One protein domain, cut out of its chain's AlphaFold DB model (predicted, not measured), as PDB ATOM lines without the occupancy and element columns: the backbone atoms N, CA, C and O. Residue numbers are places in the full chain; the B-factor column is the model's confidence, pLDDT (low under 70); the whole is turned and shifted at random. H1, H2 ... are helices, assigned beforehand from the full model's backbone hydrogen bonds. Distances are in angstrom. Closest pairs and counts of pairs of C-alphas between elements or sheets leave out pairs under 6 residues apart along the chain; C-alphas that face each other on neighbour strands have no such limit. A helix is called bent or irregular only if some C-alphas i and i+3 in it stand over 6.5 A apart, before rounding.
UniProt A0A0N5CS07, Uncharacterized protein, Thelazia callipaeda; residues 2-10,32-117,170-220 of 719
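Overview. This is residues 2 to 10, 32 to 117 and 170 to 220 of the 719 residues of an uncharacterized protein of Thelazia callipaeda (UniProt A0A0N5CS07). A long, slender helix bundle: H6 makes the long axis, bent H3 and H4 run beside it, and H2 packs on H3a and H4. Small H1 and H5 sit at the margins. The 146 printed residues, all helix in class, have six named helices, H1 to H6, and are only just compact, close to loose (radius of gyration of the C-alphas 17.2 A; spans 59 by 33 by 21 A).

Along the chain. H6, residues 170 to 209, runs 59.6 A from C-alpha 170 (-36.660, 29.908, 17.682) to C-alpha 209 (-37.159, -15.373, -21.130); it is irregular, C-alphas 206 and 209 being 7.2 A apart. H4, 83 to 106, spans 34.8 A; H2 is 33 to 47, H1 2 to 8, H5 108 to 111. H3, 52 to 77, assigned as one helix by its hydrogen bonds, is bent, C-alphas 63 and 66 being 6.7 A apart: arms H3a, 52 to 63, and H3b, 66 to 77.

Arrangement. H6 touches H3a with residues 177 to 191 alone (closest C-alphas His 55 and Ser 181, 4.8 A). H4 and H6 touch, opposite ways (Val 86 and Ala 207, 7.0 A). H2 and H3a form a hairpin (Cys 45 and Cys 54, 4.7 A), as do H3b and H4 (Thr 76 and Ala 85, 5.2 A). H1 is close but not clearly touching H2, H5 likewise H6. Every O i to N i+4 pair is within hydrogen-bond range in H3a, H3b and H4, but 2 of 3 in H1, 8 of 11 in H2, 28 of 36 in H6; H5 is too short for one.

Size, cuts and confidence. Cuts at 11 to 31 and 118 to 169 leave C-alpha gaps of 17.8 A and 11.5 A. Confidence is under 70 at residues 2 to 10, 32 to 35, 113 to 117 and 170.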
ATOM      1  N   ILE A   2     -53.998  -0.654   7.395       37.66
ATOM      2  CA  ILE A   2     -52.902   0.174   6.815       37.66
ATOM      3  C   ILE A   2     -53.407   1.507   6.227       37.66
ATOM      4  O   ILE A   2     -52.857   2.557   6.551       37.66
ATOM      5  N   ALA A   3     -54.491   1.492   5.440       36.31
ATOM      6  CA  ALA A   3     -55.117   2.719   4.928       36.31
ATOM      7  C   ALA A   3     -55.605   3.647   6.062       36.31
ATOM      8  O   ALA A   3     -55.450   4.865   5.985       36.31
ATOM      9  N   SER A   4     -56.108   3.066   7.157       32.53
ATOM     10  CA  SER A   4     -56.545   3.789   8.355       32.53
ATOM     11  C   SER A   4     -55.416   4.671   8.911       32.53
ATOM     12  O   SER A   4     -55.639   5.848   9.179       32.53
ATOM     13  N   SER A   5     -54.183   4.157   8.995       37.06
ATOM     14  CA  SER A   5     -53.011   4.908   9.478       37.06
ATOM     15  C   SER A   5     -52.629   6.113   8.605       37.06
ATOM     16  O   SER A   5     -52.069   7.082   9.118       37.06
ATOM     17  N   VAL A   6     -52.932   6.082   7.301       40.12
ATOM     18  CA  VAL A   6     -52.676   7.208   6.380       40.12
ATOM     19  C   VAL A   6     -53.676   8.344   6.629       40.12
ATOM     20  O   VAL A   6     -53.286   9.512   6.661       40.12
ATOM     21  N   VAL A   7     -54.947   8.005   6.873       38.97
ATOM     22  CA  VAL A   7     -56.028   8.971   7.144       38.97
ATOM     23  C   VAL A   7     -55.952   9.538   8.568       38.97
ATOM     24  O   VAL A   7     -56.117  10.742   8.752       38.97
ATOM     25  N   ILE A   8     -55.626   8.714   9.571       38.97
ATOM     26  CA  ILE A   8     -55.515   9.119  10.990       38.97
ATOM     27  C   ILE A   8     -54.535  10.289  11.192       38.97
ATOM     28  O   ILE A   8     -54.734  11.121  12.072       38.97
ATOM     29  N   LEU A   9     -53.504  10.405  10.350       37.69
ATOM     30  CA  LEU A   9     -52.516  11.483  10.421       37.69
ATOM     31  C   LEU A   9     -52.945  12.804   9.750       37.69
ATOM     32  O   LEU A   9     -52.115  13.710   9.693       37.69
ATOM     33  N   LEU A  10     -54.160  12.936   9.198       36.00
ATOM     34  CA  LEU A  10     -54.636  14.163   8.524       36.00
ATOM     35  C   LEU A  10     -55.491  15.100   9.397       36.00
ATOM     36  O   LEU A  10     -55.619  16.271   9.042       36.00
ATOM     37  N   ASN A  32     -56.076   2.343  -3.827       62.56
ATOM     38  CA  ASN A  32     -54.830   1.744  -4.244       62.56
ATOM     39  C   ASN A  32     -53.668   2.535  -3.639       62.56
ATOM     40  O   ASN A  32     -53.405   3.689  -3.985       62.56
ATOM     41  N   LEU A  33     -52.931   1.882  -2.735       60.91
ATOM     42  CA  LEU A  33     -51.756   2.445  -2.062       60.91
ATOM     43  C   LEU A  33     -50.734   3.030  -3.062       60.91
ATOM     44  O   LEU A  33     -50.022   3.979  -2.733       60.91
ATOM     45  N   LEU A  34     -50.687   2.472  -4.275       61.50
ATOM     46  CA  LEU A  34     -49.756   2.831  -5.336       61.50
ATOM     47  C   LEU A  34     -50.106   4.138  -6.057       61.50
ATOM     48  O   LEU A  34     -49.220   4.953  -6.290       61.50
ATOM     49  N   THR A  35     -51.371   4.318  -6.438       64.44
ATOM     50  CA  THR A  35     -51.823   5.460  -7.252       64.44
ATOM     51  C   THR A  35     -52.409   6.575  -6.404       64.44
ATOM     52  O   THR A  35     -52.251   7.741  -6.745       64.44
ATOM     53  N   ASP A  36     -53.038   6.241  -5.279       72.00
ATOM     54  CA  ASP A  36     -53.889   7.181  -4.556       72.00
ATOM     55  C   ASP A  36     -53.141   7.723  -3.338       72.00
ATOM     56  O   ASP A  36     -53.013   8.935  -3.158       72.00
ATOM     57  N   ALA A  37     -52.576   6.830  -2.517       75.62
ATOM     58  CA  ALA A  37     -51.834   7.219  -1.319       75.62
ATOM     59  C   ALA A  37     -50.465   7.829  -1.657       75.62
ATOM     60  O   ALA A  37     -50.109   8.878  -1.114       75.62
ATOM     61  N   LEU A  38     -49.702   7.187  -2.552       82.81
ATOM     62  CA  LEU A  38     -48.361   7.644  -2.913       82.81
ATOM     63  C   LEU A  38     -48.409   8.967  -3.694       82.81
ATOM     64  O   LEU A  38     -47.794   9.930  -3.245       82.81
ATOM     65  N   ALA A  39     -49.205   9.076  -4.764       83.06
ATOM     66  CA  ALA A  39     -49.301  10.318  -5.543       83.06
ATOM     67  C   ALA A  39     -49.878  11.496  -4.726       83.06
ATOM     68  O   ALA A  39     -49.450  12.644  -4.891       83.06
ATOM     69  N   SER A  40     -50.789  11.235  -3.777       84.38
ATOM     70  CA  SER A  40     -51.239  12.253  -2.812       84.38
ATOM     71  C   SER A  40     -50.103  12.717  -1.897       84.38
ATOM     72  O   SER A  40     -49.926  13.918  -1.687       84.38
ATOM     73  N   ALA A  41     -49.290  11.789  -1.380       87.56
ATOM     74  CA  ALA A  41     -48.113  12.124  -0.581       87.56
ATOM     75  C   ALA A  41     -47.075  12.918  -1.398       87.56
ATOM     76  O   ALA A  41     -46.554  13.918  -0.900       87.56
ATOM     77  N   VAL A  42     -46.836  12.546  -2.663       88.81
ATOM     78  CA  VAL A  42     -45.979  13.286  -3.606       88.81
ATOM     79  C   VAL A  42     -46.516  14.696  -3.852       88.81
ATOM     80  O   VAL A  42     -45.753  15.654  -3.763       88.81
ATOM     81  N   THR A  43     -47.824  14.853  -4.062       88.00
ATOM     82  CA  THR A  43     -48.475  16.153  -4.300       88.00
ATOM     83  C   THR A  43     -48.370  17.077  -3.081       88.00
ATOM     84  O   THR A  43     -48.034  18.254  -3.218       88.00
ATOM     85  N   VAL A  44     -48.564  16.548  -1.868       88.12
ATOM     86  CA  VAL A  44     -48.344  17.291  -0.613       88.12
ATOM     87  C   VAL A  44     -46.875  17.701  -0.451       88.12
ATOM     88  O   VAL A  44     -46.592  18.831  -0.042       88.12
ATOM     89  N   CYS A  45     -45.934  16.819  -0.799       88.88
ATOM     90  CA  CYS A  45     -44.508  17.139  -0.783       88.88
ATOM     91  C   CYS A  45     -44.148  18.200  -1.834       88.88
ATOM     92  O   CYS A  45     -43.345  19.077  -1.537       88.88
ATOM     93  N   ALA A  46     -44.762  18.166  -3.020       88.25
ATOM     94  CA  ALA A  46     -44.544  19.127  -4.100       88.25
ATOM     95  C   ALA A  46     -45.084  20.528  -3.773       88.25
ATOM     96  O   ALA A  46     -44.409  21.521  -4.040       88.25
ATOM     97  N   PHE A  47     -46.274  20.617  -3.167       88.31
ATOM     98  CA  PHE A  47     -46.905  21.896  -2.830       88.31
ATOM     99  C   PHE A  47     -46.162  22.651  -1.717       88.31
ATOM    100  O   PHE A  47     -46.005  23.869  -1.795       88.31
ATOM    101  N   ALA A  48     -45.682  21.950  -0.681       86.75
ATOM    102  CA  ALA A  48     -44.997  22.585   0.447       86.75
ATOM    103  C   ALA A  48     -43.841  21.730   1.019       86.75
ATOM    104  O   ALA A  48     -43.967  21.210   2.137       86.75
ATOM    105  N   PRO A  49     -42.687  21.613   0.322       86.12
ATOM    106  CA  PRO A  49     -41.613  20.684   0.700       86.12
ATOM    107  C   PRO A  49     -41.016  20.905   2.102       86.12
ATOM    108  O   PRO A  49     -40.616  19.954   2.771       86.12
ATOM    109  N   GLU A  50     -40.965  22.150   2.581       86.19
ATOM    110  CA  GLU A  50     -40.424  22.497   3.911       86.19
ATOM    111  C   GLU A  50     -41.478  22.468   5.034       86.19
ATOM    112  O   GLU A  50     -41.176  22.778   6.185       86.19
ATOM    113  N   SER A  51     -42.722  22.076   4.736       87.94
ATOM    114  CA  SER A  51     -43.780  21.995   5.746       87.94
ATOM    115  C   SER A  51     -43.626  20.788   6.680       87.94
ATOM    116  O   SER A  51     -43.189  19.704   6.281       87.94
ATOM    117  N   ARG A  52     -44.123  20.929   7.920       87.19
ATOM    118  CA  ARG A  52     -44.313  19.804   8.860       87.19
ATOM    119  C   ARG A  52     -45.132  18.668   8.229       87.19
ATOM    120  O   ARG A  52     -44.875  17.505   8.532       87.19
ATOM    121  N   ARG A  53     -46.073  18.999   7.334       87.56
ATOM    122  CA  ARG A  53     -46.907  18.037   6.605       87.56
ATOM    123  C   ARG A  53     -46.100  17.213   5.599       87.56
ATOM    124  O   ARG A  53     -46.214  15.993   5.618       87.56
ATOM    125  N   CYS A  54     -45.250  17.844   4.787       89.44
ATOM    126  CA  CYS A  54     -44.320  17.140   3.899       89.44
ATOM    127  C   CYS A  54     -43.446  16.158   4.694       89.44
ATOM    128  O   CYS A  54     -43.415  14.973   4.380       89.44
ATOM    129  N   HIS A  55     -42.831  16.607   5.794       91.06
ATOM    130  CA  HIS A  55     -42.030  15.726   6.648       91.06
ATOM    131  C   HIS A  55     -42.827  14.528   7.202       91.06
ATOM    132  O   HIS A  55     -42.332  13.403   7.167       91.06
ATOM    133  N   GLN A  56     -44.075  14.727   7.647       91.06
ATOM    134  CA  GLN A  56     -44.959  13.623   8.049       91.06
ATOM    135  C   GLN A  56     -45.218  12.634   6.900       91.06
ATOM    136  O   GLN A  56     -45.203  11.428   7.130       91.06
ATOM    137  N   MET A  57     -45.425  13.112   5.670       91.31
ATOM    138  CA  MET A  57     -45.647  12.245   4.505       91.31
ATOM    139  C   MET A  57     -44.381  11.503   4.071       91.31
ATOM    140  O   MET A  57     -44.463  10.313   3.778       91.31
ATOM    141  N   LEU A  58     -43.207  12.138   4.134       93.12
ATOM    142  CA  LEU A  58     -41.916  11.468   3.937       93.12
ATOM    143  C   LEU A  58     -41.709  10.333   4.954       93.12
ATOM    144  O   LEU A  58     -41.310   9.238   4.563       93.12
ATOM    145  N   LEU A  59     -42.046  10.550   6.232       92.75
ATOM    146  CA  LEU A  59     -41.978   9.509   7.266       92.75
ATOM    147  C   LEU A  59     -43.004   8.382   7.055       92.75
ATOM    148  O   LEU A  59     -42.659   7.217   7.241       92.75
ATOM    149  N   VAL A  60     -44.236   8.693   6.636       90.25
ATOM    150  CA  VAL A  60     -45.244   7.667   6.300       90.25
ATOM    151  C   VAL A  60     -44.777   6.823   5.113       90.25
ATOM    152  O   VAL A  60     -44.785   5.600   5.217       90.25
ATOM    153  N   MET A  61     -44.290   7.439   4.031       91.69
ATOM    154  CA  MET A  61     -43.732   6.721   2.874       91.69
ATOM    155  C   MET A  61     -42.519   5.859   3.261       91.69
ATOM    156  O   MET A  61     -42.425   4.706   2.843       91.69
ATOM    157  N   GLN A  62     -41.622   6.376   4.108       91.62
ATOM    158  CA  GLN A  62     -40.475   5.627   4.638       91.62
ATOM    159  C   GLN A  62     -40.919   4.409   5.468       91.62
ATOM    160  O   GLN A  62     -40.246   3.380   5.451       91.62
ATOM    161  N   ALA A  63     -42.042   4.512   6.183       88.81
ATOM    162  CA  ALA A  63     -42.594   3.430   6.987       88.81
ATOM    163  C   ALA A  63     -43.394   2.398   6.170       88.81
ATOM    164  O   ALA A  63     -43.374   1.227   6.534       88.81
ATOM    165  N   THR A  64     -44.083   2.783   5.089       87.44
ATOM    166  CA  THR A  64     -44.961   1.873   4.323       87.44
ATOM    167  C   THR A  64     -44.264   1.173   3.159       87.44
ATOM    168  O   THR A  64     -44.400  -0.044   3.013       87.44
ATOM    169  N   ILE A  65     -43.487   1.902   2.346       89.69
ATOM    170  CA  ILE A  65     -42.890   1.380   1.104       89.69
ATOM    171  C   ILE A  65     -42.035   0.118   1.338       89.69
ATOM    172  O   ILE A  65     -42.190  -0.832   0.570       89.69
ATOM    173  N   PRO A  66     -41.190   0.011   2.387       89.94
ATOM    174  CA  PRO A  66     -40.378  -1.188   2.598       89.94
ATOM    175  C   PRO A  66     -41.189  -2.458   2.879       89.94
ATOM    176  O   PRO A  66     -40.731  -3.538   2.526       89.94
ATOM    177  N   TYR A  67     -42.369  -2.350   3.501       87.94
ATOM    178  CA  TYR A  67     -43.253  -3.499   3.736       87.94
ATOM    179  C   TYR A  67     -44.035  -3.859   2.477       87.94
ATOM    180  O   TYR A  67     -44.131  -5.035   2.145       87.94
ATOM    181  N   PHE A  68     -44.524  -2.850   1.752       88.19
ATOM    182  CA  PHE A  68     -45.224  -3.038   0.484       88.19
ATOM    183  C   PHE A  68     -44.338  -3.728  -0.566       88.19
ATOM    184  O   PHE A  68     -44.775  -4.681  -1.203       88.19
ATOM    185  N   LEU A  69     -43.059  -3.344  -0.672       90.62
ATOM    186  CA  LEU A  69     -42.091  -4.040  -1.531       90.62
ATOM    187  C   LEU A  69     -41.908  -5.516  -1.141       90.62
ATOM    188  O   LEU A  69     -41.998  -6.381  -2.009       90.62
ATOM    189  N   ASN A  70     -41.720  -5.816   0.153       90.50
ATOM    190  CA  ASN A  70     -41.614  -7.207   0.623       90.50
ATOM    191  C   ASN A  70     -42.907  -8.009   0.350       90.50
ATOM    192  O   ASN A  70     -42.848  -9.225   0.186       90.50
ATOM    193  N   GLN A  71     -44.078  -7.359   0.365       87.75
ATOM    194  CA  GLN A  71     -45.365  -8.013   0.121       87.75
ATOM    195  C   GLN A  71     -45.491  -8.458  -1.342       87.75
ATOM    196  O   GLN A  71     -45.809  -9.622  -1.577       87.75
ATOM    197  N   ILE A  72     -45.186  -7.581  -2.305       89.19
ATOM    198  CA  ILE A  72     -45.244  -7.915  -3.741       89.19
ATOM    199  C   ILE A  72     -44.269  -9.056  -4.062       89.19
ATOM    200  O   ILE A  72     -44.637 -10.024  -4.721       89.19
ATOM    201  N   GLU A  73     -43.044  -8.982  -3.531       91.75
ATOM    202  CA  GLU A  73     -42.030 -10.036  -3.651       91.75
ATOM    203  C   GLU A  73     -42.569 -11.394  -3.158       91.75
ATOM    204  O   GLU A  73     -42.465 -12.402  -3.860       91.75
ATOM    205  N   GLN A  74     -43.233 -11.423  -1.994       91.56
ATOM    206  CA  GLN A  74     -43.886 -12.633  -1.481       91.56
ATOM    207  C   GLN A  74     -45.074 -13.093  -2.334       91.56
ATOM    208  O   GLN A  74     -45.314 -14.294  -2.423       91.56
ATOM    209  N   GLU A  75     -45.845 -12.185  -2.928       89.31
ATOM    210  CA  GLU A  75     -46.988 -12.521  -3.785       89.31
ATOM    211  C   GLU A  75     -46.544 -13.132  -5.121       89.31
ATOM    212  O   GLU A  75     -47.140 -14.119  -5.553       89.31
ATOM    213  N   THR A  76     -45.448 -12.651  -5.715       91.25
ATOM    214  CA  THR A  76     -44.818 -13.287  -6.886       91.25
ATOM    215  C   THR A  76     -44.237 -14.658  -6.552       91.25
ATOM    216  O   THR A  76     -44.432 -15.609  -7.309       91.25
ATOM    217  N   VAL A  77     -43.557 -14.795  -5.408       91.88
ATOM    218  CA  VAL A  77     -42.988 -16.082  -4.967       91.88
ATOM    219  C   VAL A  77     -44.087 -17.112  -4.670       91.88
ATOM    220  O   VAL A  77     -43.931 -18.271  -5.037       91.88
ATOM    221  N   LYS A  78     -45.231 -16.703  -4.100       91.69
ATOM    222  CA  LYS A  78     -46.418 -17.567  -3.899       91.69
ATOM    223  C   LYS A  78     -47.104 -18.005  -5.201       91.69
ATOM    224  O   LYS A  78     -47.914 -18.922  -5.165       91.69
ATOM    225  N   GLN A  79     -46.814 -17.346  -6.323       90.25
ATOM    226  CA  GLN A  79     -47.313 -17.692  -7.660       90.25
ATOM    227  C   GLN A  79     -46.226 -18.380  -8.506       90.25
ATOM    228  O   GLN A  79     -46.175 -18.186  -9.723       90.25
ATOM    229  N   ASP A  80     -45.312 -19.110  -7.852       87.94
ATOM    230  CA  ASP A  80     -44.166 -19.828  -8.432       87.94
ATOM    231  C   ASP A  80     -43.320 -18.986  -9.412       87.94
ATOM    232  O   ASP A  80     -42.727 -19.494 -10.362       87.94
ATOM    233  N   SER A  81     -43.264 -17.664  -9.193       87.00
ATOM    234  CA  SER A  81     -42.641 -16.688 -10.103       87.00
ATOM    235  C   SER A  81     -43.139 -16.776 -11.556       87.00
ATOM    236  O   SER A  81     -42.371 -16.586 -12.502       87.00
ATOM    237  N   SER A  82     -44.433 -17.055 -11.750       88.81
ATOM    238  CA  SER A  82     -45.043 -17.170 -13.079       88.81
ATOM    239  C   SER A  82     -44.833 -15.923 -13.953       88.81
ATOM    240  O   SER A  82     -44.748 -14.791 -13.470       88.81
ATOM    241  N   VAL A  83     -44.837 -16.112 -15.277       88.56
ATOM    242  CA  VAL A  83     -44.686 -15.030 -16.275       88.56
ATOM    243  C   VAL A  83     -45.714 -13.902 -16.086       88.56
ATOM    244  O   VAL A  83     -45.422 -12.749 -16.406       88.56
ATOM    245  N   SER A  84     -46.904 -14.206 -15.555       89.12
ATOM    246  CA  SER A  84     -47.921 -13.199 -15.230       89.12
ATOM    247  C   SER A  84     -47.558 -12.411 -13.965       89.12
ATOM    248  O   SER A  84     -47.525 -11.181 -14.008       89.12
ATOM    249  N   ALA A  85     -47.186 -13.102 -12.881       90.12
ATOM    250  CA  ALA A  85     -46.780 -12.474 -11.624       90.12
ATOM    251  C   ALA A  85     -45.542 -11.576 -11.795       90.12
ATOM    252  O   ALA A  85     -45.554 -10.416 -11.389       90.12
ATOM    253  N   VAL A  86     -44.515 -12.057 -12.507       91.81
ATOM    254  CA  VAL A  86     -43.297 -11.283 -12.808       91.81
ATOM    255  C   VAL A  86     -43.615 -10.041 -13.657       91.81
ATOM    256  O   VAL A  86     -43.089  -8.964 -13.380       91.81
ATOM    257  N   LYS A  87     -44.526 -10.135 -14.643       92.12
ATOM    258  CA  LYS A  87     -45.018  -8.956 -15.388       92.12
ATOM    259  C   LYS A  87     -45.739  -7.956 -14.480       92.12
ATOM    260  O   LYS A  87     -45.531  -6.751 -14.627       92.12
ATOM    261  N   HIS A  88     -46.567  -8.438 -13.555       91.06
ATOM    262  CA  HIS A  88     -47.326  -7.599 -12.630       91.06
ATOM    263  C   HIS A  88     -46.411  -6.862 -11.639       91.06
ATOM    264  O   HIS A  88     -46.478  -5.638 -11.540       91.06
ATOM    265  N   GLU A  89     -45.472  -7.566 -10.999       92.50
ATOM    266  CA  GLU A  89     -44.476  -6.973 -10.100       92.50
ATOM    267  C   GLU A  89     -43.614  -5.917 -10.813       92.50
ATOM    268  O   GLU A  89     -43.431  -4.813 -10.297       92.50
ATOM    269  N   ILE A  90     -43.144  -6.191 -12.038       93.75
ATOM    270  CA  ILE A  90     -42.372  -5.218 -12.832       93.75
ATOM    271  C   ILE A  90     -43.220  -3.989 -13.201       93.75
ATOM    272  O   ILE A  90     -42.697  -2.870 -13.228       93.75
ATOM    273  N   SER A  91     -44.527  -4.151 -13.433       92.12
ATOM    274  CA  SER A  91     -45.450  -3.029 -13.643       92.12
ATOM    275  C   SER A  91     -45.596  -2.168 -12.381       92.12
ATOM    276  O   SER A  91     -45.442  -0.949 -12.465       92.12
ATOM    277  N   ILE A  92     -45.765  -2.781 -11.203       90.75
ATOM    278  CA  ILE A  92     -45.830  -2.066  -9.918       90.75
ATOM    279  C   ILE A  92     -44.523  -1.306  -9.645       90.75
ATOM    280  O   ILE A  92     -44.552  -0.109  -9.347       90.75
ATOM    281  N   TYR A  93     -43.368  -1.957  -9.821       93.69
ATOM    282  CA  TYR A  93     -42.061  -1.302  -9.708       93.69
ATOM    283  C   TYR A  93     -41.887  -0.148 -10.701       93.69
ATOM    284  O   TYR A  93     -41.237   0.841 -10.371       93.69
ATOM    285  N   THR A  94     -42.465  -0.243 -11.900       93.44
ATOM    286  CA  THR A  94     -42.401   0.838 -12.893       93.44
ATOM    287  C   THR A  94     -43.131   2.079 -12.386       93.44
ATOM    288  O   THR A  94     -42.549   3.164 -12.409       93.44
ATOM    289  N   THR A  95     -44.342   1.927 -11.842       91.31
ATOM    290  CA  THR A  95     -45.097   3.033 -11.229       91.31
ATOM    291  C   THR A  95     -44.390   3.593  -9.991       91.31
ATOM    292  O   THR A  95     -44.227   4.807  -9.891       91.31
ATOM    293  N   LEU A  96     -43.864   2.744  -9.093       92.50
ATOM    294  CA  LEU A  96     -43.073   3.203  -7.937       92.50
ATOM    295  C   LEU A  96     -41.859   4.039  -8.357       92.50
ATOM    296  O   LEU A  96     -41.592   5.081  -7.764       92.50
ATOM    297  N   CYS A  97     -41.128   3.610  -9.386       94.69
ATOM    298  CA  CYS A  97     -39.987   4.357  -9.910       94.69
ATOM    299  C   CYS A  97     -40.402   5.678 -10.584       94.69
ATOM    300  O   CYS A  97     -39.596   6.604 -10.610       94.69
ATOM    301  N   VAL A  98     -41.627   5.809 -11.106       93.38
ATOM    302  CA  VAL A  98     -42.157   7.095 -11.599       93.38
ATOM    303  C   VAL A  98     -42.480   8.026 -10.430       93.38
ATOM    304  O   VAL A  98     -41.938   9.129 -10.381       93.38
ATOM    305  N   GLU A  99     -43.261   7.573  -9.447       92.12
ATOM    306  CA  GLU A  99     -43.646   8.381  -8.279       92.12
ATOM    307  C   GLU A  99     -42.435   8.809  -7.434       92.12
ATOM    308  O   GLU A  99     -42.311   9.971  -7.045       92.12
ATOM    309  N   MET A 100     -41.469   7.911  -7.215       94.94
ATOM    310  CA  MET A 100     -40.236   8.242  -6.496       94.94
ATOM    311  C   MET A 100     -39.368   9.259  -7.253       94.94
ATOM    312  O   MET A 100     -38.751  10.122  -6.622       94.94
ATOM    313  N   LYS A 101     -39.335   9.222  -8.595       95.25
ATOM    314  CA  LYS A 101     -38.675  10.261  -9.406       95.25
ATOM    315  C   LYS A 101     -39.446  11.581  -9.357       95.25
ATOM    316  O   LYS A 101     -38.813  12.633  -9.264       95.25
ATOM    317  N   ALA A 102     -40.779  11.553  -9.382       93.50
ATOM    318  CA  ALA A 102     -41.607  12.748  -9.232       93.50
ATOM    319  C   ALA A 102     -41.348  13.428  -7.876       93.50
ATOM    320  O   ALA A 102     -41.002  14.608  -7.843       93.50
ATOM    321  N   LEU A 103     -41.364  12.662  -6.778       94.25
ATOM    322  CA  LEU A 103     -41.050  13.134  -5.425       94.25
ATOM    323  C   LEU A 103     -39.708  13.875  -5.355       94.25
ATOM    324  O   LEU A 103     -39.648  15.012  -4.884       94.25
ATOM    325  N   VAL A 104     -38.632  13.247  -5.843       94.81
ATOM    326  CA  VAL A 104     -37.275  13.818  -5.793       94.81
ATOM    327  C   VAL A 104     -37.163  15.093  -6.635       94.81
ATOM    328  O   VAL A 104     -36.548  16.060  -6.184       94.81
ATOM    329  N   ASN A 105     -37.777  15.133  -7.821       91.69
ATOM    330  CA  ASN A 105     -37.743  16.315  -8.688       91.69
ATOM    331  C   ASN A 105     -38.593  17.478  -8.140       91.69
ATOM    332  O   ASN A 105     -38.152  18.626  -8.182       91.69
ATOM    333  N   CYS A 106     -39.772  17.203  -7.571       88.81
ATOM    334  CA  CYS A 106     -40.633  18.227  -6.970       88.81
ATOM    335  C   CYS A 106     -40.046  18.834  -5.683       88.81
ATOM    336  O   CYS A 106     -40.332  19.984  -5.352       88.81
ATOM    337  N   CYS A 107     -39.173  18.114  -4.975       84.38
ATOM    338  CA  CYS A 107     -38.530  18.583  -3.744       84.38
ATOM    339  C   CYS A 107     -37.420  19.642  -3.946       84.38
ATOM    340  O   CYS A 107     -36.575  19.807  -3.067       84.38
ATOM    341  N   GLU A 108     -37.392  20.404  -5.051       83.12
ATOM    342  CA  GLU A 108     -36.317  21.376  -5.329       83.12
ATOM    343  C   GLU A 108     -36.086  22.392  -4.194       83.12
ATOM    344  O   GLU A 108     -34.942  22.770  -3.933       83.12
ATOM    345  N   VAL A 109     -37.127  22.822  -3.476       86.19
ATOM    346  CA  VAL A 109     -36.966  23.759  -2.347       86.19
ATOM    347  C   VAL A 109     -35.960  23.218  -1.314       86.19
ATOM    348  O   VAL A 109     -35.166  23.982  -0.768       86.19
ATOM    349  N   LEU A 110     -35.891  21.894  -1.132       87.00
ATOM    350  CA  LEU A 110     -34.973  21.221  -0.208       87.00
ATOM    351  C   LEU A 110     -33.498  21.269  -0.652       87.00
ATOM    352  O   LEU A 110     -32.602  21.182   0.188       87.00
ATOM    353  N   ALA A 111     -33.219  21.471  -1.943       84.00
ATOM    354  CA  ALA A 111     -31.863  21.698  -2.453       84.00
ATOM    355  C   ALA A 111     -31.322  23.099  -2.095       84.00
ATOM    356  O   ALA A 111     -30.107  23.340  -2.101       84.00
ATOM    357  N   ARG A 112     -32.210  24.046  -1.755       83.44
ATOM    358  CA  ARG A 112     -31.818  25.406  -1.369       83.44
ATOM    359  C   ARG A 112     -31.105  25.375  -0.018       83.44
ATOM    360  O   ARG A 112     -31.480  24.638   0.896       83.44
ATOM    361  N   GLY A 113     -30.023  26.149   0.071       69.00
ATOM    362  CA  GLY A 113     -29.242  26.289   1.298       69.00
ATOM    363  C   GLY A 113     -29.986  27.084   2.378       69.00
ATOM    364  O   GLY A 113     -31.034  27.661   2.088       69.00
ATOM    365  N   PRO A 114     -29.441  27.143   3.604       66.56
ATOM    366  CA  PRO A 114     -29.997  27.979   4.664       66.56
ATOM    367  C   PRO A 114     -30.141  29.442   4.225       66.56
ATOM    368  O   PRO A 114     -29.301  29.976   3.495       66.56
ATOM    369  N   THR A 115     -31.197  30.099   4.701       63.34
ATOM    370  CA  THR A 115     -31.401  31.545   4.554       63.34
ATOM    371  C   THR A 115     -30.340  32.338   5.332       63.34
ATOM    372  O   THR A 115     -29.737  31.840   6.283       63.34
ATOM    373  N   ARG A 116     -30.101  33.605   4.953       51.78
ATOM    374  CA  ARG A 116     -29.016  34.437   5.528       51.78
ATOM    375  C   ARG A 116     -29.067  34.573   7.060       51.78
ATOM    376  O   ARG A 116     -28.031  34.788   7.681       51.78
ATOM    377  N   THR A 117     -30.237  34.395   7.674       48.66
ATOM    378  CA  THR A 117     -30.442  34.385   9.132       48.66
ATOM    379  C   THR A 117     -29.514  33.401   9.860       48.66
ATOM    380  O   THR A 117     -29.000  33.727  10.929       48.66
ATOM    381  N   ASN A 170     -36.239  29.640  19.062       66.75
ATOM    382  CA  ASN A 170     -36.660  29.908  17.682       66.75
ATOM    383  C   ASN A 170     -35.544  29.572  16.658       66.75
ATOM    384  O   ASN A 170     -35.816  29.022  15.589       66.75
ATOM    385  N   SER A 171     -34.264  29.792  16.997       72.69
ATOM    386  CA  SER A 171     -33.138  29.370  16.144       72.69
ATOM    387  C   SER A 171     -32.976  27.843  16.036       72.69
ATOM    388  O   SER A 171     -32.524  27.348  15.001       72.69
ATOM    389  N   GLU A 172     -33.332  27.088  17.081       78.94
ATOM    390  CA  GLU A 172     -33.338  25.618  17.096       78.94
ATOM    391  C   GLU A 172     -34.492  25.082  16.248       78.94
ATOM    392  O   GLU A 172     -34.269  24.263  15.356       78.94
ATOM    393  N   VAL A 173     -35.703  25.610  16.450       80.56
ATOM    394  CA  VAL A 173     -36.901  25.270  15.668       80.56
ATOM    395  C   VAL A 173     -36.675  25.528  14.172       80.56
ATOM    396  O   VAL A 173     -37.063  24.703  13.341       80.56
ATOM    397  N   GLN A 174     -35.975  26.608  13.806       80.25
ATOM    398  CA  GLN A 174     -35.572  26.880  12.421       80.25
ATOM    399  C   GLN A 174     -34.529  25.876  11.890       80.25
ATOM    400  O   GLN A 174     -34.705  25.365  10.781       80.25
ATOM    401  N   ARG A 175     -33.478  25.532  12.660       83.12
ATOM    402  CA  ARG A 175     -32.503  24.474  12.288       83.12
ATOM    403  C   ARG A 175     -33.191  23.128  12.062       83.12
ATOM    404  O   ARG A 175     -32.918  22.448  11.077       83.12
ATOM    405  N   GLU A 176     -34.087  22.754  12.968       84.62
ATOM    406  CA  GLU A 176     -34.797  21.479  12.949       84.62
ATOM    407  C   GLU A 176     -35.808  21.402  11.795       84.62
ATOM    408  O   GLU A 176     -35.855  20.397  11.088       84.62
ATOM    409  N   THR A 177     -36.554  22.478  11.528       83.69
ATOM    410  CA  THR A 177     -37.470  22.554  10.374       83.69
ATOM    411  C   THR A 177     -36.705  22.459   9.051       83.69
ATOM    412  O   THR A 177     -37.091  21.689   8.174       83.69
ATOM    413  N   PHE A 178     -35.563  23.150   8.931       87.56
ATOM    414  CA  PHE A 178     -34.681  23.034   7.765       87.56
ATOM    415  C   PHE A 178     -34.161  21.598   7.571       87.56
ATOM    416  O   PHE A 178     -34.145  21.093   6.444       87.56
ATOM    417  N   ARG A 179     -33.751  20.926   8.656       91.06
ATOM    418  CA  ARG A 179     -33.226  19.551   8.641       91.06
ATOM    419  C   ARG A 179     -34.285  18.509   8.275       91.06
ATOM    420  O   ARG A 179     -34.017  17.666   7.422       91.06
ATOM    421  N   ARG A 180     -35.455  18.533   8.920       91.69
ATOM    422  CA  ARG A 180     -36.409  17.406   8.968       91.69
ATOM    423  C   ARG A 180     -36.826  16.853   7.601       91.69
ATOM    424  O   ARG A 180     -36.677  15.653   7.376       91.69
ATOM    425  N   SER A 181     -37.301  17.689   6.674       91.12
ATOM    426  CA  SER A 181     -37.689  17.217   5.330       91.12
ATOM    427  C   SER A 181     -36.486  16.752   4.499       91.12
ATOM    428  O   SER A 181     -36.582  15.768   3.772       91.12
ATOM    429  N   ARG A 182     -35.335  17.429   4.629       94.75
ATOM    430  CA  ARG A 182     -34.096  17.100   3.903       94.75
ATOM    431  C   ARG A 182     -33.532  15.745   4.325       94.75
ATOM    432  O   ARG A 182     -33.122  14.964   3.472       94.75
ATOM    433  N   ASP A 183     -33.530  15.463   5.627       96.06
ATOM    434  CA  ASP A 183     -33.063  14.185   6.165       96.06
ATOM    435  C   ASP A 183     -34.024  13.049   5.791       96.06
ATOM    436  O   ASP A 183     -33.593  12.053   5.215       96.06
ATOM    437  N   ALA A 184     -35.332  13.235   6.014       96.25
ATOM    438  CA  ALA A 184     -36.347  12.222   5.717       96.25
ATOM    439  C   ALA A 184     -36.395  11.834   4.227       96.25
ATOM    440  O   ALA A 184     -36.487  10.649   3.923       96.25
ATOM    441  N   LEU A 185     -36.260  12.794   3.299       96.75
ATOM    442  CA  LEU A 185     -36.178  12.495   1.862       96.75
ATOM    443  C   LEU A 185     -34.963  11.612   1.536       96.75
ATOM    444  O   LEU A 185     -35.103  10.614   0.835       96.75
ATOM    445  N   LEU A 186     -33.783  11.936   2.073       97.62
ATOM    446  CA  LEU A 186     -32.572  11.146   1.837       97.62
ATOM    447  C   LEU A 186     -32.647   9.744   2.467       97.62
ATOM    448  O   LEU A 186     -32.175   8.790   1.847       97.62
ATOM    449  N   VAL A 187     -33.253   9.593   3.655       98.06
ATOM    450  CA  VAL A 187     -33.488   8.268   4.260       98.06
ATOM    451  C   VAL A 187     -34.456   7.457   3.401       98.06
ATOM    452  O   VAL A 187     -34.103   6.352   3.002       98.06
ATOM    453  N   LEU A 188     -35.622   8.012   3.059       97.31
ATOM    454  CA  LEU A 188     -36.624   7.375   2.201       97.31
ATOM    455  C   LEU A 188     -36.016   6.908   0.869       97.31
ATOM    456  O   LEU A 188     -36.133   5.734   0.513       97.31
ATOM    457  N   THR A 189     -35.312   7.790   0.156       97.75
ATOM    458  CA  THR A 189     -34.682   7.451  -1.125       97.75
ATOM    459  C   THR A 189     -33.617   6.362  -0.981       97.75
ATOM    460  O   THR A 189     -33.588   5.432  -1.787       97.75
ATOM    461  N   ALA A 190     -32.766   6.424   0.047       98.19
ATOM    462  CA  ALA A 190     -31.770   5.384   0.286       98.19
ATOM    463  C   ALA A 190     -32.407   4.035   0.663       98.19
ATOM    464  O   ALA A 190     -31.983   3.004   0.149       98.19
ATOM    465  N   THR A 191     -33.453   4.029   1.494       96.94
ATOM    466  CA  THR A 191     -34.192   2.808   1.852       96.94
ATOM    467  C   THR A 191     -34.898   2.196   0.639       96.94
ATOM    468  O   THR A 191     -34.886   0.975   0.481       96.94
ATOM    469  N   PHE A 192     -35.447   3.017  -0.262       97.06
ATOM    470  CA  PHE A 192     -35.991   2.541  -1.537       97.06
ATOM    471  C   PHE A 192     -34.899   1.901  -2.411       97.06
ATOM    472  O   PHE A 192     -35.106   0.804  -2.917       97.06
ATOM    473  N   ILE A 193     -33.709   2.508  -2.519       97.44
ATOM    474  CA  ILE A 193     -32.561   1.924  -3.242       97.44
ATOM    475  C   ILE A 193     -32.129   0.580  -2.631       97.44
ATOM    476  O   ILE A 193     -31.928  -0.387  -3.366       97.44
ATOM    477  N   GLU A 194     -32.009   0.500  -1.302       96.69
ATOM    478  CA  GLU A 194     -31.606  -0.716  -0.578       96.69
ATOM    479  C   GLU A 194     -32.592  -1.879  -0.759       96.69
ATOM    480  O   GLU A 194     -32.169  -3.034  -0.744       96.69
ATOM    481  N   LYS A 195     -33.886  -1.592  -0.950       94.75
ATOM    482  CA  LYS A 195     -34.937  -2.604  -1.146       94.75
ATOM    483  C   LYS A 195     -35.212  -2.931  -2.613       94.75
ATOM    484  O   LYS A 195     -35.175  -4.093  -3.001       94.75
ATOM    485  N   ALA A 196     -35.464  -1.923  -3.440       96.06
ATOM    486  CA  ALA A 196     -35.812  -2.108  -4.845       96.06
ATOM    487  C   ALA A 196     -34.600  -2.494  -5.712       96.06
ATOM    488  O   ALA A 196     -34.738  -3.270  -6.653       96.06
ATOM    489  N   GLY A 197     -33.398  -1.998  -5.397       95.19
ATOM    490  CA  GLY A 197     -32.190  -2.239  -6.193       95.19
ATOM    491  C   GLY A 197     -31.762  -3.711  -6.304       95.19
ATOM    492  O   GLY A 197     -31.421  -4.142  -7.409       95.19
ATOM    493  N   PRO A 198     -31.762  -4.502  -5.213       95.50
ATOM    494  CA  PRO A 198     -31.519  -5.942  -5.281       95.50
ATOM    495  C   PRO A 198     -32.631  -6.695  -6.021       95.50
ATOM    496  O   PRO A 198     -32.326  -7.449  -6.944       95.50
ATOM    497  N   ARG A 199     -33.905  -6.442  -5.681       95.38
ATOM    498  CA  ARG A 199     -35.055  -7.158  -6.256       95.38
ATOM    499  C   ARG A 199     -35.212  -6.908  -7.758       95.38
ATOM    500  O   ARG A 199     -35.397  -7.853  -8.516       95.38
ATOM    501  N   LEU A 200     -34.993  -5.680  -8.239       95.38
ATOM    502  CA  LEU A 200     -34.973  -5.393  -9.681       95.38
ATOM    503  C   LEU A 200     -33.889  -6.184 -10.429       95.38
ATOM    504  O   LEU A 200     -34.135  -6.635 -11.541       95.38
ATOM    505  N   LYS A 201     -32.712  -6.424  -9.827       94.56
ATOM    506  CA  LYS A 201     -31.655  -7.264 -10.432       94.56
ATOM    507  C   LYS A 201     -32.008  -8.754 -10.460       94.56
ATOM    508  O   LYS A 201     -31.415  -9.494 -11.242       94.56
ATOM    509  N   GLU A 202     -32.923  -9.198  -9.608       94.12
ATOM    510  CA  GLU A 202     -33.488 -10.548  -9.636       94.12
ATOM    511  C   GLU A 202     -34.590 -10.652 -10.696       94.12
ATOM    512  O   GLU A 202     -34.540 -11.543 -11.541       94.12
ATOM    513  N   LEU A 203     -35.504  -9.678 -10.740       93.25
ATOM    514  CA  LEU A 203     -36.549  -9.571 -11.762       93.25
ATOM    515  C   LEU A 203     -35.971  -9.496 -13.181       93.25
ATOM    516  O   LEU A 203     -36.513 -10.131 -14.077       93.25
ATOM    517  N   THR A 204     -34.827  -8.834 -13.391       93.56
ATOM    518  CA  THR A 204     -34.086  -8.882 -14.669       93.56
ATOM    519  C   THR A 204     -33.709 -10.308 -15.094       93.56
ATOM    520  O   THR A 204     -33.660 -10.589 -16.287       93.56
ATOM    521  N   LYS A 205     -33.442 -11.219 -14.146       93.50
ATOM    522  CA  LYS A 205     -33.146 -12.632 -14.441       93.50
ATOM    523  C   LYS A 205     -34.426 -13.415 -14.710       93.50
ATOM    524  O   LYS A 205     -34.484 -14.140 -15.689       93.50
ATOM    525  N   LEU A 206     -35.455 -13.248 -13.875       91.00
ATOM    526  CA  LEU A 206     -36.747 -13.923 -14.054       91.00
ATOM    527  C   LEU A 206     -37.427 -13.510 -15.373       91.00
ATOM    528  O   LEU A 206     -38.073 -14.322 -16.028       91.00
ATOM    529  N   ALA A 207     -37.223 -12.262 -15.804       89.69
ATOM    530  CA  ALA A 207     -37.721 -11.731 -17.065       89.69
ATOM    531  C   ALA A 207     -36.841 -12.035 -18.294       89.69
ATOM    532  O   ALA A 207     -37.224 -11.639 -19.392       89.69
ATOM    533  N   SER A 208     -35.704 -12.741 -18.169       85.94
ATOM    534  CA  SER A 208     -34.788 -12.976 -19.306       85.94
ATOM    535  C   SER A 208     -35.440 -13.711 -20.477       85.94
ATOM    536  O   SER A 208     -35.034 -13.538 -21.621       85.94
ATOM    537  N   ASN A 209     -36.453 -14.525 -20.175       81.38
ATOM    538  CA  ASN A 209     -37.159 -15.373 -21.130       81.38
ATOM    539  C   ASN A 209     -38.500 -14.756 -21.569       81.38
ATOM    540  O   ASN A 209     -39.323 -15.447 -22.166       81.38
ATOM    541  N   ILE A 210     -38.764 -13.487 -21.226       85.19
ATOM    542  CA  ILE A 210     -40.051 -12.830 -21.462       85.19
ATOM    543  C   ILE A 210     -39.870 -11.644 -22.413       85.19
ATOM    544  O   ILE A 210     -39.376 -10.579 -22.038       85.19
ATOM    545  N   GLU A 211     -40.314 -11.823 -23.654       78.00
ATOM    546  CA  GLU A 211     -40.190 -10.810 -24.701       78.00
ATOM    547  C   GLU A 211     -40.907  -9.492 -24.348       78.00
ATOM    548  O   GLU A 211     -41.932  -9.460 -23.659       78.00
ATOM    549  N   HIS A 212     -40.346  -8.390 -24.855       81.06
ATOM    550  CA  HIS A 212     -40.847  -7.015 -24.733       81.06
ATOM    551  C   HIS A 212     -40.980  -6.430 -23.308       81.06
ATOM    552  O   HIS A 212     -41.499  -5.323 -23.160       81.06
ATOM    553  N   ILE A 213     -40.463  -7.085 -22.259       85.69
ATOM    554  CA  ILE A 213     -40.351  -6.462 -20.927       85.69
ATOM    555  C   ILE A 213     -39.181  -5.469 -20.879       85.69
ATOM    556  O   ILE A 213     -38.061  -5.776 -21.281       85.69
ATOM    557  N   LYS A 214     -39.423  -4.291 -20.291       90.06
ATOM    558  CA  LYS A 214     -38.383  -3.334 -19.892       90.06
ATOM    559  C   LYS A 214     -38.350  -3.206 -18.368       90.06
ATOM    560  O   LYS A 214     -39.338  -2.802 -17.764       90.06
ATOM    561  N   ILE A 215     -37.201  -3.497 -17.762       92.44
ATOM    562  CA  ILE A 215     -36.973  -3.290 -16.325       92.44
ATOM    563  C   ILE A 215     -36.855  -1.778 -16.038       92.44
ATOM    564  O   ILE A 215     -36.123  -1.086 -16.757       92.44
ATOM    565  N   PRO A 216     -37.548  -1.234 -15.020       93.50
ATOM    566  CA  PRO A 216     -37.463   0.181 -14.678       93.50
ATOM    567  C   PRO A 216     -36.143   0.526 -13.972       93.50
ATOM    568  O   PRO A 216     -35.706  -0.145 -13.040       93.50
ATOM    569  N   GLU A 217     -35.529   1.634 -14.379       92.62
ATOM    570  CA  GLU A 217     -34.429   2.269 -13.647       92.62
ATOM    571  C   GLU A 217     -34.976   2.994 -12.404       92.62
ATOM    572  O   GLU A 217     -35.941   3.751 -12.527       92.62
ATOM    573  N   LEU A 218     -34.332   2.830 -11.240       94.81
ATOM    574  CA  LEU A 218     -34.733   3.452  -9.964       94.81
ATOM    575  C   LEU A 218     -34.832   4.983 -10.030       94.81
ATOM    576  O   LEU A 218     -35.858   5.563  -9.694       94.81
ATOM    577  N   PHE A 219     -33.754   5.632 -10.467       95.69
ATOM    578  CA  PHE A 219     -33.558   7.081 -10.468       95.69
ATOM    579  C   PHE A 219     -32.718   7.460 -11.679       95.69
ATOM    580  O   PHE A 219     -31.762   6.755 -11.991       95.69
ATOM    581  N   ASP A 220     -33.068   8.561 -12.340       92.75
ATOM    582  CA  ASP A 220     -32.260   9.106 -13.430       92.75
ATOM    583  C   ASP A 220     -31.137  10.016 -12.888       92.75
ATOM    584  O   ASP A 220     -31.052  10.322 -11.692       92.75
TER     585      ASP A 220